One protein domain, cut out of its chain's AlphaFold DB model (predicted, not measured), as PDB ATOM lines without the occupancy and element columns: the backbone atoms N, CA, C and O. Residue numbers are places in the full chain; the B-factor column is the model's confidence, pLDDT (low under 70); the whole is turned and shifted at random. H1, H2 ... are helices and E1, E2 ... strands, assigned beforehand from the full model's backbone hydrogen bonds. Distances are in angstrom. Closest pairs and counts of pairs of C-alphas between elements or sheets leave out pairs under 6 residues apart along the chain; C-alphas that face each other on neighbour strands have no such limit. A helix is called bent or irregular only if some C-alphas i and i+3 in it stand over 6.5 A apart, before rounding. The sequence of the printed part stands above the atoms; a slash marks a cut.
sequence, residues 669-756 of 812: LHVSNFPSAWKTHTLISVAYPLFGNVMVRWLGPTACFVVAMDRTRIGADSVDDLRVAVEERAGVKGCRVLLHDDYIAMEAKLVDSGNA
ATOM      1  N   LEU A 669     124.965 170.257  90.113       90.88
ATOM      2  CA  LEU A 669     124.670 169.588  91.378       90.88
ATOM      3  C   LEU A 669     125.658 168.440  91.602       90.88
ATOM      4  O   LEU A 669     125.692 167.476  90.838       90.88
ATOM      5  N   HIS A 670     126.464 168.523  92.655       92.25
ATOM      6  CA  HIS A 670     127.300 167.413  93.105       92.25
ATOM      7  C   HIS A 670     126.422 166.378  93.816       92.25
ATOM      8  O   HIS A 670     125.807 166.693  94.833       92.25
ATOM      9  N   VAL A 671     126.419 165.137  93.336       93.12
ATOM     10  CA  VAL A 671     125.712 163.991  93.921       93.12
ATOM     11  C   VAL A 671     126.743 162.962  94.385       93.12
ATOM     12  O   VAL A 671     127.619 162.583  93.610       93.12
ATOM     13  N   SER A 672     126.643 162.467  95.620       92.62
ATOM     14  CA  SER A 672     127.496 161.380  96.119       92.62
ATOM     15  C   SER A 672     126.802 160.430  97.099       92.62
ATOM     16  O   SER A 672     125.682 160.671  97.550       92.62
ATOM     17  N   ASN A 673     127.506 159.350  97.454       91.31
ATOM     18  CA  ASN A 673     127.074 158.259  98.340       91.31
ATOM     19  C   ASN A 673     125.951 157.369  97.771       91.31
ATOM     20  O   ASN A 673     125.324 156.620  98.518       91.31
ATOM     21  N   PHE A 674     125.723 157.408  96.459       91.81
ATOM     22  CA  PHE A 674     124.860 156.452  95.764       91.81
ATOM     23  C   PHE A 674     125.622 155.137  95.452       91.81
ATOM     24  O   PHE A 674     126.851 155.100  95.564       91.81
ATOM     25  N   PRO A 675     124.937 154.034  95.079       92.44
ATOM     26  CA  PRO A 675     125.575 152.731  94.870       92.44
ATOM     27  C   PRO A 675     126.581 152.711  93.707       92.44
ATOM     28  O   PRO A 675     126.266 153.143  92.602       92.44
ATOM     29  N   SER A 676     127.752 152.097  93.911       90.88
ATOM     30  CA  SER A 676     128.843 152.059  92.914       90.88
ATOM     31  C   SER A 676     128.557 151.255  91.641       90.88
ATOM     32  O   SER A 676     129.317 151.323  90.682       90.88
ATOM     33  N   ALA A 677     127.463 150.491  91.616       90.81
ATOM     34  CA  ALA A 677     126.990 149.787  90.426       90.81
ATOM     35  C   ALA A 677     126.219 150.696  89.446       90.81
ATOM     36  O   ALA A 677     125.818 150.243  88.374       90.81
ATOM     37  N   TRP A 678     125.947 151.954  89.811       91.19
ATOM     38  CA  TRP A 678     125.226 152.880  88.942       91.19
ATOM     39  C   TRP A 678     126.073 153.306  87.739       91.19
ATOM     40  O   TRP A 678     127.286 153.465  87.823       91.19
ATOM     41  N   LYS A 679     125.402 153.501  86.603       91.38
ATOM     42  CA  LYS A 679     125.985 153.963  85.339       91.38
ATOM     43  C   LYS A 679     125.245 155.217  84.871       91.38
ATOM     44  O   LYS A 679     124.159 155.518  85.368       91.38
ATOM     45  N   THR A 680     125.826 155.943  83.917       88.88
ATOM     46  CA  THR A 680     125.352 157.256  83.434       88.88
ATOM     47  C   THR A 680     123.846 157.299  83.146       88.88
ATOM     48  O   THR A 680     123.156 158.167  83.677       88.88
ATOM     49  N   HIS A 681     123.311 156.316  82.412       89.19
ATOM     50  CA  HIS A 681     121.875 156.208  82.119       89.19
ATOM     51  C   HIS A 681     120.986 156.195  83.379       89.19
ATOM     52  O   HIS A 681     119.925 156.815  83.386       89.19
ATOM     53  N   THR A 682     121.408 155.547  84.472       92.56
ATOM     54  CA  THR A 682     120.632 155.516  85.724       92.56
ATOM     55  C   THR A 682     120.482 156.918  86.310       92.56
ATOM     56  O   THR A 682     119.366 157.320  86.628       92.56
ATOM     57  N   LEU A 683     121.573 157.681  86.398       92.69
ATOM     58  CA  LEU A 683     121.552 159.052  86.919       92.69
ATOM     59  C   LEU A 683     120.767 160.000  86.002       92.69
ATOM     60  O   LEU A 683     119.970 160.790  86.503       92.69
ATOM     61  N   ILE A 684     120.905 159.861  84.677       92.06
ATOM     62  CA  ILE A 684     120.073 160.595  83.709       92.06
ATOM     63  C   ILE A 684     118.589 160.278  83.940       92.06
ATOM     64  O   ILE A 684     117.794 161.201  84.075       92.06
ATOM     65  N   SER A 685     118.205 159.004  84.084       93.38
ATOM     66  CA  SER A 685     116.801 158.614  84.295       93.38
ATOM     67  C   SER A 685     116.185 159.146  85.599       93.38
ATOM     68  O   SER A 685     114.971 159.320  85.670       93.38
ATOM     69  N   VAL A 686     117.009 159.424  86.617       93.88
ATOM     70  CA  VAL A 686     116.583 160.010  87.901       93.88
ATOM     71  C   VAL A 686     116.459 161.531  87.811       93.88
ATOM     72  O   VAL A 686     115.514 162.099  88.348       93.88
ATOM     73  N   ALA A 687     117.396 162.196  87.134       93.00
ATOM     74  CA  ALA A 687     117.446 163.654  87.062       93.00
ATOM     75  C   ALA A 687     116.611 164.252  85.909       93.00
ATOM     76  O   ALA A 687     116.161 165.392  86.013       93.00
ATOM     77  N   TYR A 688     116.349 163.496  84.838       92.69
ATOM     78  CA  TYR A 688     115.584 163.962  83.675       92.69
ATOM     79  C   TYR A 688     114.149 164.425  84.000       92.69
ATOM     80  O   TYR A 688     113.756 165.488  83.517       92.69
ATOM     81  N   PRO A 689     113.359 163.726  84.846       93.62
ATOM     82  CA  PRO A 689     112.027 164.199  85.235       93.62
ATOM     83  C   PRO A 689     112.036 165.545  85.975       93.62
ATOM     84  O   PRO A 689     111.047 166.270  85.916       93.62
ATOM     85  N   LEU A 690     113.142 165.874  86.652       90.94
ATOM     86  CA  LEU A 690     113.306 167.113  87.414       90.94
ATOM     87  C   LEU A 690     113.812 168.255  86.517       90.94
ATOM     88  O   LEU A 690     113.248 169.346  86.509       90.94
ATOM     89  N   PHE A 691     114.859 168.000  85.725       92.56
ATOM     90  CA  PHE A 691     115.636 169.054  85.054       92.56
ATOM     91  C   PHE A 691     115.640 168.970  83.520       92.56
ATOM     92  O   PHE A 691     116.290 169.779  82.862       92.56
ATOM     93  N   GLY A 692     114.895 168.035  82.922       90.50
ATOM     94  CA  GLY A 692     114.925 167.792  81.479       90.50
ATOM     95  C   GLY A 692     116.276 167.229  81.031       90.50
ATOM     96  O   GLY A 692     116.825 166.336  81.672       90.50
ATOM     97  N   ASN A 693     116.832 167.744  79.933       86.19
ATOM     98  CA  ASN A 693     118.129 167.277  79.443       86.19
ATOM     99  C   ASN A 693     119.237 167.554  80.474       86.19
ATOM    100  O   ASN A 693     119.467 168.695  80.883       86.19
ATOM    101  N   VAL A 694     119.938 166.490  80.861       89.19
ATOM    102  CA  VAL A 694     120.999 166.495  81.873       89.19
ATOM    103  C   VAL A 694     122.225 165.742  81.374       89.19
ATOM    104  O   VAL A 694     122.113 164.757  80.648       89.19
ATOM    105  N   MET A 695     123.401 166.173  81.818       84.50
ATOM    106  CA  MET A 695     124.670 165.487  81.582       84.50
ATOM    107  C   MET A 695     125.272 165.034  82.915       84.50
ATOM    108  O   MET A 695     125.243 165.769  83.900       84.50
ATOM    109  N   VAL A 696     125.853 163.834  82.948       87.81
ATOM    110  CA  VAL A 696     126.506 163.274  84.143       87.81
ATOM    111  C   VAL A 696     128.020 163.303  83.956       87.81
ATOM    112  O   VAL A 696     128.533 162.878  82.922       87.81
ATOM    113  N   ARG A 697     128.750 163.791  84.962       82.75
ATOM    114  CA  ARG A 697     130.219 163.839  84.985       82.75
ATOM    115  C   ARG A 697     130.740 163.160  86.244       82.75
ATOM    116  O   ARG A 697     130.595 163.683  87.343       82.75
ATOM    117  N   TRP A 698     131.316 161.977  86.082       83.69
ATOM    118  CA  TRP A 698     131.812 161.155  87.183       83.69
ATOM    119  C   TRP A 698     133.047 161.769  87.855       83.69
ATOM    120  O   TRP A 698     133.958 162.240  87.180       83.69
ATOM    121  N   LEU A 699     133.064 161.746  89.189       81.56
ATOM    122  CA  LEU A 699     134.204 162.126  90.040       81.56
ATOM    123  C   LEU A 699     134.864 160.897  90.687       81.56
ATOM    124  O   LEU A 699     136.025 160.937  91.083       81.56
ATOM    125  N   GLY A 700     134.116 159.801  90.797       84.38
ATOM    126  CA  GLY A 700     134.561 158.505  91.295       84.38
ATOM    127  C   GLY A 700     133.389 157.519  91.324       84.38
ATOM    128  O   GLY A 700     132.276 157.899  90.963       84.38
ATOM    129  N   PRO A 701     133.579 156.272  91.790       86.94
ATOM    130  CA  PRO A 701     132.557 155.222  91.687       86.94
ATOM    131  C   PRO A 701     131.202 155.553  92.336       86.94
ATOM    132  O   PRO A 701     130.191 154.975  91.962       86.94
ATOM    133  N   THR A 702     131.171 156.461  93.314       91.00
ATOM    134  CA  THR A 702     129.971 156.839  94.085       91.00
ATOM    135  C   THR A 702     129.761 158.356  94.154       91.00
ATOM    136  O   THR A 702     129.098 158.841  95.075       91.00
ATOM    137  N   ALA A 703     130.353 159.118  93.224       90.81
ATOM    138  CA  ALA A 703     130.255 160.577  93.172       90.81
ATOM    139  C   ALA A 703     130.284 161.110  91.729       90.81
ATOM    140  O   ALA A 703     131.073 160.654  90.898       90.81
ATOM    141  N   CYS A 704     129.454 162.108  91.433       90.75
ATOM    142  CA  CYS A 704     129.373 162.762  90.127       90.75
ATOM    143  C   CYS A 704     128.810 164.188  90.237       90.75
ATOM    144  O   CYS A 704     128.102 164.506  91.187       90.75
ATOM    145  N   PHE A 705     129.018 165.010  89.214       90.19
ATOM    146  CA  PHE A 705     128.153 166.153  88.936       90.19
ATOM    147  C   PHE A 705     127.005 165.745  88.006       90.19
ATOM    148  O   PHE A 705     127.233 165.120  86.968       90.19
ATOM    149  N   VAL A 706     125.789 166.148  88.359       91.00
ATOM    150  CA  VAL A 706     124.640 166.240  87.457       91.00
ATOM    151  C   VAL A 706     124.561 167.689  86.982       91.00
ATOM    152  O   VAL A 706     124.460 168.612  87.787       91.00
ATOM    153  N   VAL A 707     124.646 167.884  85.672       88.44
ATOM    154  CA  VAL A 707     124.597 169.191  85.011       88.44
ATOM    155  C   VAL A 707     123.235 169.338  84.349       88.44
ATOM    156  O   VAL A 707     122.918 168.569  83.440       88.44
ATOM    157  N   ALA A 708     122.440 170.319  84.772       87.50
ATOM    158  CA  ALA A 708     121.206 170.677  84.079       87.50
ATOM    159  C   ALA A 708     121.524 171.547  82.856       87.50
ATOM    160  O   ALA A 708     122.126 172.612  82.992       87.50
ATOM    161  N   MET A 709     121.119 171.104  81.662       81.88
ATOM    162  CA  MET A 709     121.357 171.861  80.423       81.88
ATOM    163  C   MET A 709     120.457 173.105  80.349       81.88
ATOM    164  O   MET A 709     120.853 174.138  79.814       81.88
ATOM    165  N   ASP A 710     119.260 173.024  80.935       82.25
ATOM    166  CA  ASP A 710     118.357 174.154  81.139       82.25
ATOM    167  C   ASP A 710     118.571 174.740  82.544       82.25
ATOM    168  O   ASP A 710     118.011 174.261  83.535       82.25
ATOM    169  N   ARG A 711     119.387 175.803  82.629       83.69
ATOM    170  CA  ARG A 711     119.700 176.490  83.896       83.69
ATOM    171  C   ARG A 711     118.447 177.038  84.605       83.69
ATOM    172  O   ARG A 711     118.508 177.277  85.806       83.69
ATOM    173  N   THR A 712     117.322 177.235  83.903       82.44
ATOM    174  CA  THR A 712     116.085 177.793  84.490       82.44
ATOM    175  C   THR A 712     115.291 176.785  85.321       82.44
ATOM    176  O   THR A 712     114.447 177.184  86.120       82.44
ATOM    177  N   ARG A 713     115.585 175.486  85.178       83.50
ATOM    178  CA  ARG A 713     114.930 174.402  85.932       83.50
ATOM    179  C   ARG A 713     115.545 174.132  87.300       83.50
ATOM    180  O   ARG A 713     115.006 173.315  88.040       83.50
ATOM    181  N   ILE A 714     116.648 174.798  87.642       84.94
ATOM    182  CA  ILE A 714     117.227 174.716  88.983       84.94
ATOM    183  C   ILE A 714     116.648 175.831  89.852       84.94
ATOM    184  O   ILE A 714     116.936 177.012  89.660       84.94
ATOM    185  N   GLY A 715     115.813 175.424  90.807       84.38
ATOM    186  CA  GLY A 715     115.224 176.265  91.842       84.38
ATOM    187  C   GLY A 715     115.827 175.993  93.222       84.38
ATOM    188  O   GLY A 715     116.791 175.242  93.365       84.38
ATOM    189  N   ALA A 716     115.237 176.602  94.254       81.94
ATOM    190  CA  ALA A 716     115.705 176.464  95.636       81.94
ATOM    191  C   ALA A 716     115.641 175.013  96.152       81.94
ATOM    192  O   ALA A 716     116.565 174.561  96.824       81.94
ATOM    193  N   ASP A 717     114.587 174.279  95.791       89.31
ATOM    194  CA  ASP A 717     114.317 172.927  96.301       89.31
ATOM    195  C   ASP A 717     115.037 171.815  95.507       89.31
ATOM    196  O   ASP A 717     115.104 170.670  95.948       89.31
ATOM    197  N   SER A 718     115.659 172.144  94.365       90.56
ATOM    198  CA  SER A 718     116.231 171.166  93.422       90.56
ATOM    199  C   SER A 718     117.327 170.266  94.011       90.56
ATOM    200  O   SER A 718     117.529 169.149  93.533       90.56
ATOM    201  N   VAL A 719     118.026 170.728  95.053       91.00
ATOM    202  CA  VAL A 719     118.993 169.915  95.811       91.00
ATOM    203  C   VAL A 719     118.283 168.787  96.563       91.00
ATOM    204  O   VAL A 719     118.736 167.641  96.522       91.00
ATOM    205  N   ASP A 720     117.168 169.093  97.226       91.81
ATOM    206  CA  ASP A 720     116.392 168.121  97.992       91.81
ATOM    207  C   ASP A 720     115.553 167.215  97.084       91.81
ATOM    208  O   ASP A 720     115.525 166.009  97.324       91.81
ATOM    209  N   ASP A 721     114.968 167.742  96.003       92.81
ATOM    210  CA  ASP A 721     114.248 166.943  95.001       92.81
ATOM    211  C   ASP A 721     115.156 165.866  94.387       92.81
ATOM    212  O   ASP A 721     114.811 164.680  94.363       92.81
ATOM    213  N   LEU A 722     116.362 166.254  93.943       93.44
ATOM    214  CA  LEU A 722     117.335 165.309  93.397       93.44
ATOM    215  C   LEU A 722     117.817 164.324  94.467       93.44
ATOM    216  O   LEU A 722     117.975 163.140  94.174       93.44
ATOM    217  N   ARG A 723     118.025 164.779  95.711       94.56
ATOM    218  CA  ARG A 723     118.418 163.897  96.820       94.56
ATOM    219  C   ARG A 723     117.357 162.830  97.067       94.56
ATOM    220  O   ARG A 723     117.708 161.654  97.121       94.56
ATOM    221  N   VAL A 724     116.085 163.213  97.175       93.69
ATOM    222  CA  VAL A 724     114.967 162.282  97.382       93.69
ATOM    223  C   VAL A 724     114.871 161.294  96.222       93.69
ATOM    224  O   VAL A 724     114.880 160.089  96.464       93.69
ATOM    225  N   ALA A 725     114.892 161.766  94.972       92.75
ATOM    226  CA  ALA A 725     114.810 160.898  93.797       92.75
ATOM    227  C   ALA A 725     115.985 159.896  93.706       92.75
ATOM    228  O   ALA A 725     115.794 158.730  93.340       92.75
ATOM    229  N   VAL A 726     117.201 160.313  94.084       92.50
ATOM    230  CA  VAL A 726     118.377 159.432  94.164       92.50
ATOM    231  C   VAL A 726     118.236 158.415  95.304       92.50
ATOM    232  O   VAL A 726     118.482 157.232  95.071       92.50
ATOM    233  N   GLU A 727     117.806 158.820  96.504       93.75
ATOM    234  CA  GLU A 727     117.607 157.910  97.648       93.75
ATOM    235  C   GLU A 727     116.504 156.871  97.384       93.75
ATOM    236  O   GLU A 727     116.690 155.686  97.679       93.75
ATOM    237  N   GLU A 728     115.387 157.284  96.779       91.69
ATOM    238  CA  GLU A 728     114.286 156.399  96.379       91.69
ATOM    239  C   GLU A 728     114.736 155.373  95.336       91.69
ATOM    240  O   GLU A 728     114.487 154.175  95.495       91.69
ATOM    241  N   ARG A 729     115.455 155.812  94.293       91.06
ATOM    242  CA  ARG A 729     115.978 154.911  93.258       91.06
ATOM    243  C   ARG A 729     117.088 153.996  93.780       91.06
ATOM    244  O   ARG A 729     117.223 152.876  93.286       91.06
ATOM    245  N   ALA A 730     117.892 154.453  94.738       86.88
ATOM    246  CA  ALA A 730     118.971 153.671  95.342       86.88
ATOM    247  C   ALA A 730     118.469 152.652  96.372       86.88
ATOM    248  O   ALA A 730     119.158 151.665  96.625       86.88
ATOM    249  N   GLY A 731     117.308 152.893  96.991       85.69
ATOM    250  CA  GLY A 731     116.846 152.133  98.154       85.69
ATOM    251  C   GLY A 731     117.713 152.355  99.402       85.69
ATOM    252  O   GLY A 731     117.668 151.552 100.334       85.69
ATOM    253  N   VAL A 732     118.520 153.423  99.423       80.56
ATOM    254  CA  VAL A 732     119.512 153.725 100.465       80.56
ATOM    255  C   VAL A 732     119.414 155.201 100.845       80.56
ATOM    256  O   VAL A 732     119.441 156.074  99.983       80.56
ATOM    257  N   LYS A 733     119.335 155.474 102.152       81.81
ATOM    258  CA  LYS A 733     119.374 156.832 102.716       81.81
ATOM    259  C   LYS A 733     120.807 157.254 103.044       81.81
ATOM    260  O   LYS A 733     121.630 156.414 103.402       81.81
ATOM    261  N   GLY A 734     121.077 158.554 103.001       82.81
ATOM    262  CA  GLY A 734     122.401 159.149 103.186       82.81
ATOM    263  C   GLY A 734     123.088 159.569 101.883       82.81
ATOM    264  O   GLY A 734     124.293 159.850 101.906       82.81
ATOM    265  N   CYS A 735     122.348 159.631 100.769       88.50
ATOM    266  CA  CYS A 735     122.852 160.252  99.546       88.50
ATOM    267  C   CYS A 735     123.012 161.759  99.783       88.50
ATOM    268  O   CYS A 735     122.173 162.397 100.421       88.50
ATOM    269  N   ARG A 736     124.110 162.335  99.295       91.75
ATOM    270  CA  ARG A 736     124.414 163.758  99.455       91.75
ATOM    271  C   ARG A 736     124.243 164.453  98.116       91.75
ATOM    272  O   ARG A 736     124.897 164.064  97.156       91.75
ATOM    273  N   VAL A 737     123.430 165.502  98.084       92.75
ATOM    274  CA  VAL A 737     123.391 166.463  96.977       92.75
ATOM    275  C   VAL A 737     123.847 167.817  97.514       92.75
ATOM    276  O   VAL A 737     123.496 168.174  98.636       92.75
ATOM    277  N   LEU A 738     124.674 168.529  96.751       90.12
ATOM    278  CA  LEU A 738     125.156 169.883  97.036       90.12
ATOM    279  C   LEU A 738     125.133 170.700  95.741       90.12
ATOM    280  O   LEU A 738     125.337 170.139  94.662       90.12
ATOM    281  N   LEU A 739     124.973 172.020  95.839       88.75
ATOM    282  CA  LEU A 739     125.336 172.909  94.733       88.75
ATOM    283  C   LEU A 739     126.862 172.914  94.553       88.75
ATOM    284  O   LEU A 739     127.611 172.624  95.492       88.75
ATOM    285  N   HIS A 740     127.333 173.254  93.352       84.75
ATOM    286  CA  HIS A 740     128.764 173.340  93.047       84.75
ATOM    287  C   HIS A 740     129.547 174.168  94.079       84.75
ATOM    288  O   HIS A 740     130.576 173.711  94.571       84.75
ATOM    289  N   ASP A 741     129.058 175.353  94.445       82.06
ATOM    290  CA  ASP A 741     129.809 176.267  95.314       82.06
ATOM    291  C   ASP A 741     129.882 175.758  96.764       82.06
ATOM    292  O   ASP A 741     130.931 175.864  97.403       82.06
ATOM    293  N   ASP A 742     128.825 175.098  97.252       85.25
ATOM    294  CA  ASP A 742     128.825 174.401  98.546       85.25
ATOM    295  C   ASP A 742     129.796 173.214  98.551       85.25
ATOM    296  O   ASP A 742     130.492 172.975  99.542       85.25
ATOM    297  N   TYR A 743     129.876 172.480  97.436       85.19
ATOM    298  CA  TYR A 743     130.847 171.405  97.244       85.19
ATOM    299  C   TYR A 743     132.291 171.936  97.250       85.19
ATOM    300  O   TYR A 743     133.118 171.413  97.995       85.19
ATOM    301  N   ILE A 744     132.595 173.011  96.516       81.44
ATOM    302  CA  ILE A 744     133.932 173.633  96.524       81.44
ATOM    303  C   ILE A 744     134.285 174.168  97.920       81.44
ATOM    304  O   ILE A 744     135.393 173.943  98.410       81.44
ATOM    305  N   ALA A 745     133.340 174.815  98.609       82.75
ATOM    306  CA  ALA A 745     133.539 175.299  99.974       82.75
ATOM    307  C   ALA A 745     133.709 174.162 101.002       82.75
ATOM    308  O   ALA A 745     134.330 174.370 102.048       82.75
ATOM    309  N   MET A 746     133.163 172.971 100.736       85.44
ATOM    310  CA  MET A 746     133.398 171.757 101.521       85.44
ATOM    311  C   MET A 746     134.793 171.177 101.243       85.44
ATOM    312  O   MET A 746     135.528 170.917 102.195       85.44
ATOM    313  N   GLU A 747     135.179 171.015  99.976       77.62
ATOM    314  CA  GLU A 747     136.495 170.493  99.573       77.62
ATOM    315  C   GLU A 747     137.646 171.358 100.100       77.62
ATOM    316  O   GLU A 747     138.581 170.833 100.704       77.62
ATOM    317  N   ALA A 748     137.551 172.687  99.984       76.00
ATOM    318  CA  ALA A 748     138.564 173.605 100.513       76.00
ATOM    319  C   ALA A 748     138.810 173.393 102.021       76.00
ATOM    320  O   ALA A 748     139.952 173.272 102.464       76.00
ATOM    321  N   LYS A 749     137.736 173.229 102.808       80.19
ATOM    322  CA  LYS A 749     137.824 172.938 104.251       80.19
ATOM    323  C   LYS A 749     138.449 171.571 104.536       80.19
ATOM    324  O   LYS A 749     139.124 171.424 105.555       80.19
ATOM    325  N   LEU A 750     138.233 170.574 103.676       76.62
ATOM    326  CA  LEU A 750     138.847 169.248 103.806       76.62
ATOM    327  C   LEU A 750     140.352 169.295 103.510       76.62
ATOM    328  O   LEU A 750     141.123 168.675 104.242       76.62
ATOM    329  N   VAL A 751     140.777 170.067 102.505       70.62
ATOM    330  CA  VAL A 751     142.197 170.282 102.178       70.62
ATOM    331  C   VAL A 751     142.919 171.033 103.300       70.62
ATOM    332  O   VAL A 751     143.959 170.566 103.766       70.62
ATOM    333  N   ASP A 752     142.345 172.125 103.811       65.25
ATOM    334  CA  ASP A 752     142.919 172.877 104.937       65.25
ATOM    335  C   ASP A 752     143.010 172.021 106.209       65.25
ATOM    336  O   ASP A 752     144.030 172.026 106.901       65.25
ATOM    337  N   SER A 753     141.982 171.212 106.483       62.00
ATOM    338  CA  SER A 753     141.986 170.258 107.601       62.00
ATOM    339  C   SER A 753     143.039 169.157 107.418       62.00
ATOM    340  O   SER A 753     143.705 168.777 108.381       62.00
ATOM    341  N   GLY A 754     143.232 168.656 106.194       48.03
ATOM    342  CA  GLY A 754     144.262 167.666 105.866       48.03
ATOM    343  C   GLY A 754     145.682 168.206 106.051       48.03
ATOM    344  O   GLY A 754     146.512 167.548 106.680       48.03
ATOM    345  N   ASN A 755     145.935 169.432 105.588       47.84
ATOM    346  CA  ASN A 755     147.213 170.125 105.763       47.84
ATOM    347  C   ASN A 755     147.492 170.443 107.246       47.84
ATOM    348  O   ASN A 755     148.615 170.265 107.722       47.84
ATOM    349  N   ALA A 756     146.465 170.834 108.009       43.69
ATOM    350  CA  ALA A 756     146.580 171.030 109.454       43.69
ATOM    351  C   ALA A 756     146.946 169.725 110.191       43.69
ATOM    352  O   ALA A 756     147.800 169.741 111.079       43.69
TER     353      ALA A 756
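Overview. This is residues 669 to 756 of the 812 residues of the protein "RNA_bind domain-containing protein" of Chytriomyces confervae (UniProt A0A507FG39). A small antiparallel sheet of four strands forms a twisted wall, with helices H1 and H2 covering one of its faces. A third helix, H3, starts directly after edge strand E4 on the opposite face and makes a long arm, whose residues 747 to 756 stick out free of the body. The printed part has 88 residues, with three named helices and four named strands in the order E1 H1 E2 E3 H2 E4 H3; the sheet's order is E2, E3, E1, E4, and the class is mixed, helices and strands. The whole is compact, with a radius of gyration of the C-alphas of 13.2 A, and spans 43 by 30 by 20 A.

Along the chain. E1, residues 669 to 672, begins with C-alpha 669 at (124.670, 169.588, 91.378). H1 is residues 680 to 691, 15.4 A long; it is irregular, but only just, with C-alphas 686 and 689 6.7 A apart. E2, residues 694 to 700, is 18.3 A long, and E3, residues 703 to 708, is 16.3 A long. H2, residues 718 to 730, is 17.8 A long. E4 is residues 736 to 739, and H3, residues 740 to 756, is 24.3 A long, ending with C-alpha 756 at (146.580, 171.030, 109.454).

Arrangement. The sheet is twisted, its C-alphas lying up to 4.1 A off the best plane. The inner strand E1 is antiparallel to E3, with N 671 and O 704 2.8 A apart, and to E4, with N 670 and O 738 2.8 A apart. E2 and E3 are a hairpin, with N 697 and O 705 2.8 A apart. E1, H1 and E2, with E3 between the strands, are a split strand-helix-strand unit, two strands running the same way with a helix between them in the chain; E3, H2 and E4, with E1 between the strands, are another, and both crossovers are right-handed. H1 is over E2 and E3, at a height over the sheet of 8.2 A. H2, on the same face, is over E1 and E4 at a height of 9.1 A. H1 and H2 touch, the closest C-alphas being those of Val 686 and Ala 725, 6.2 A apart, at a steep tilt of 42 degrees, opposite ways. H3, on the opposite face, stands up from the sheet, its line rising 45 degrees, and is apart from H1 and H2. In H2 every O i to N i+4 pair is within hydrogen-bond range, in H1 6 of 8, in H3 12 of 13.

Size, cuts and confidence. The two farthest C-alphas, of Pro 689 and Ala 756, are 42.7 A apart. The body without residues 747 to 756 spans 30 by 28 by 20 A. The printed part has no cut and no long link. The mean pLDDT of the printed part is 86.0, and residues 752 to 756 are under 70.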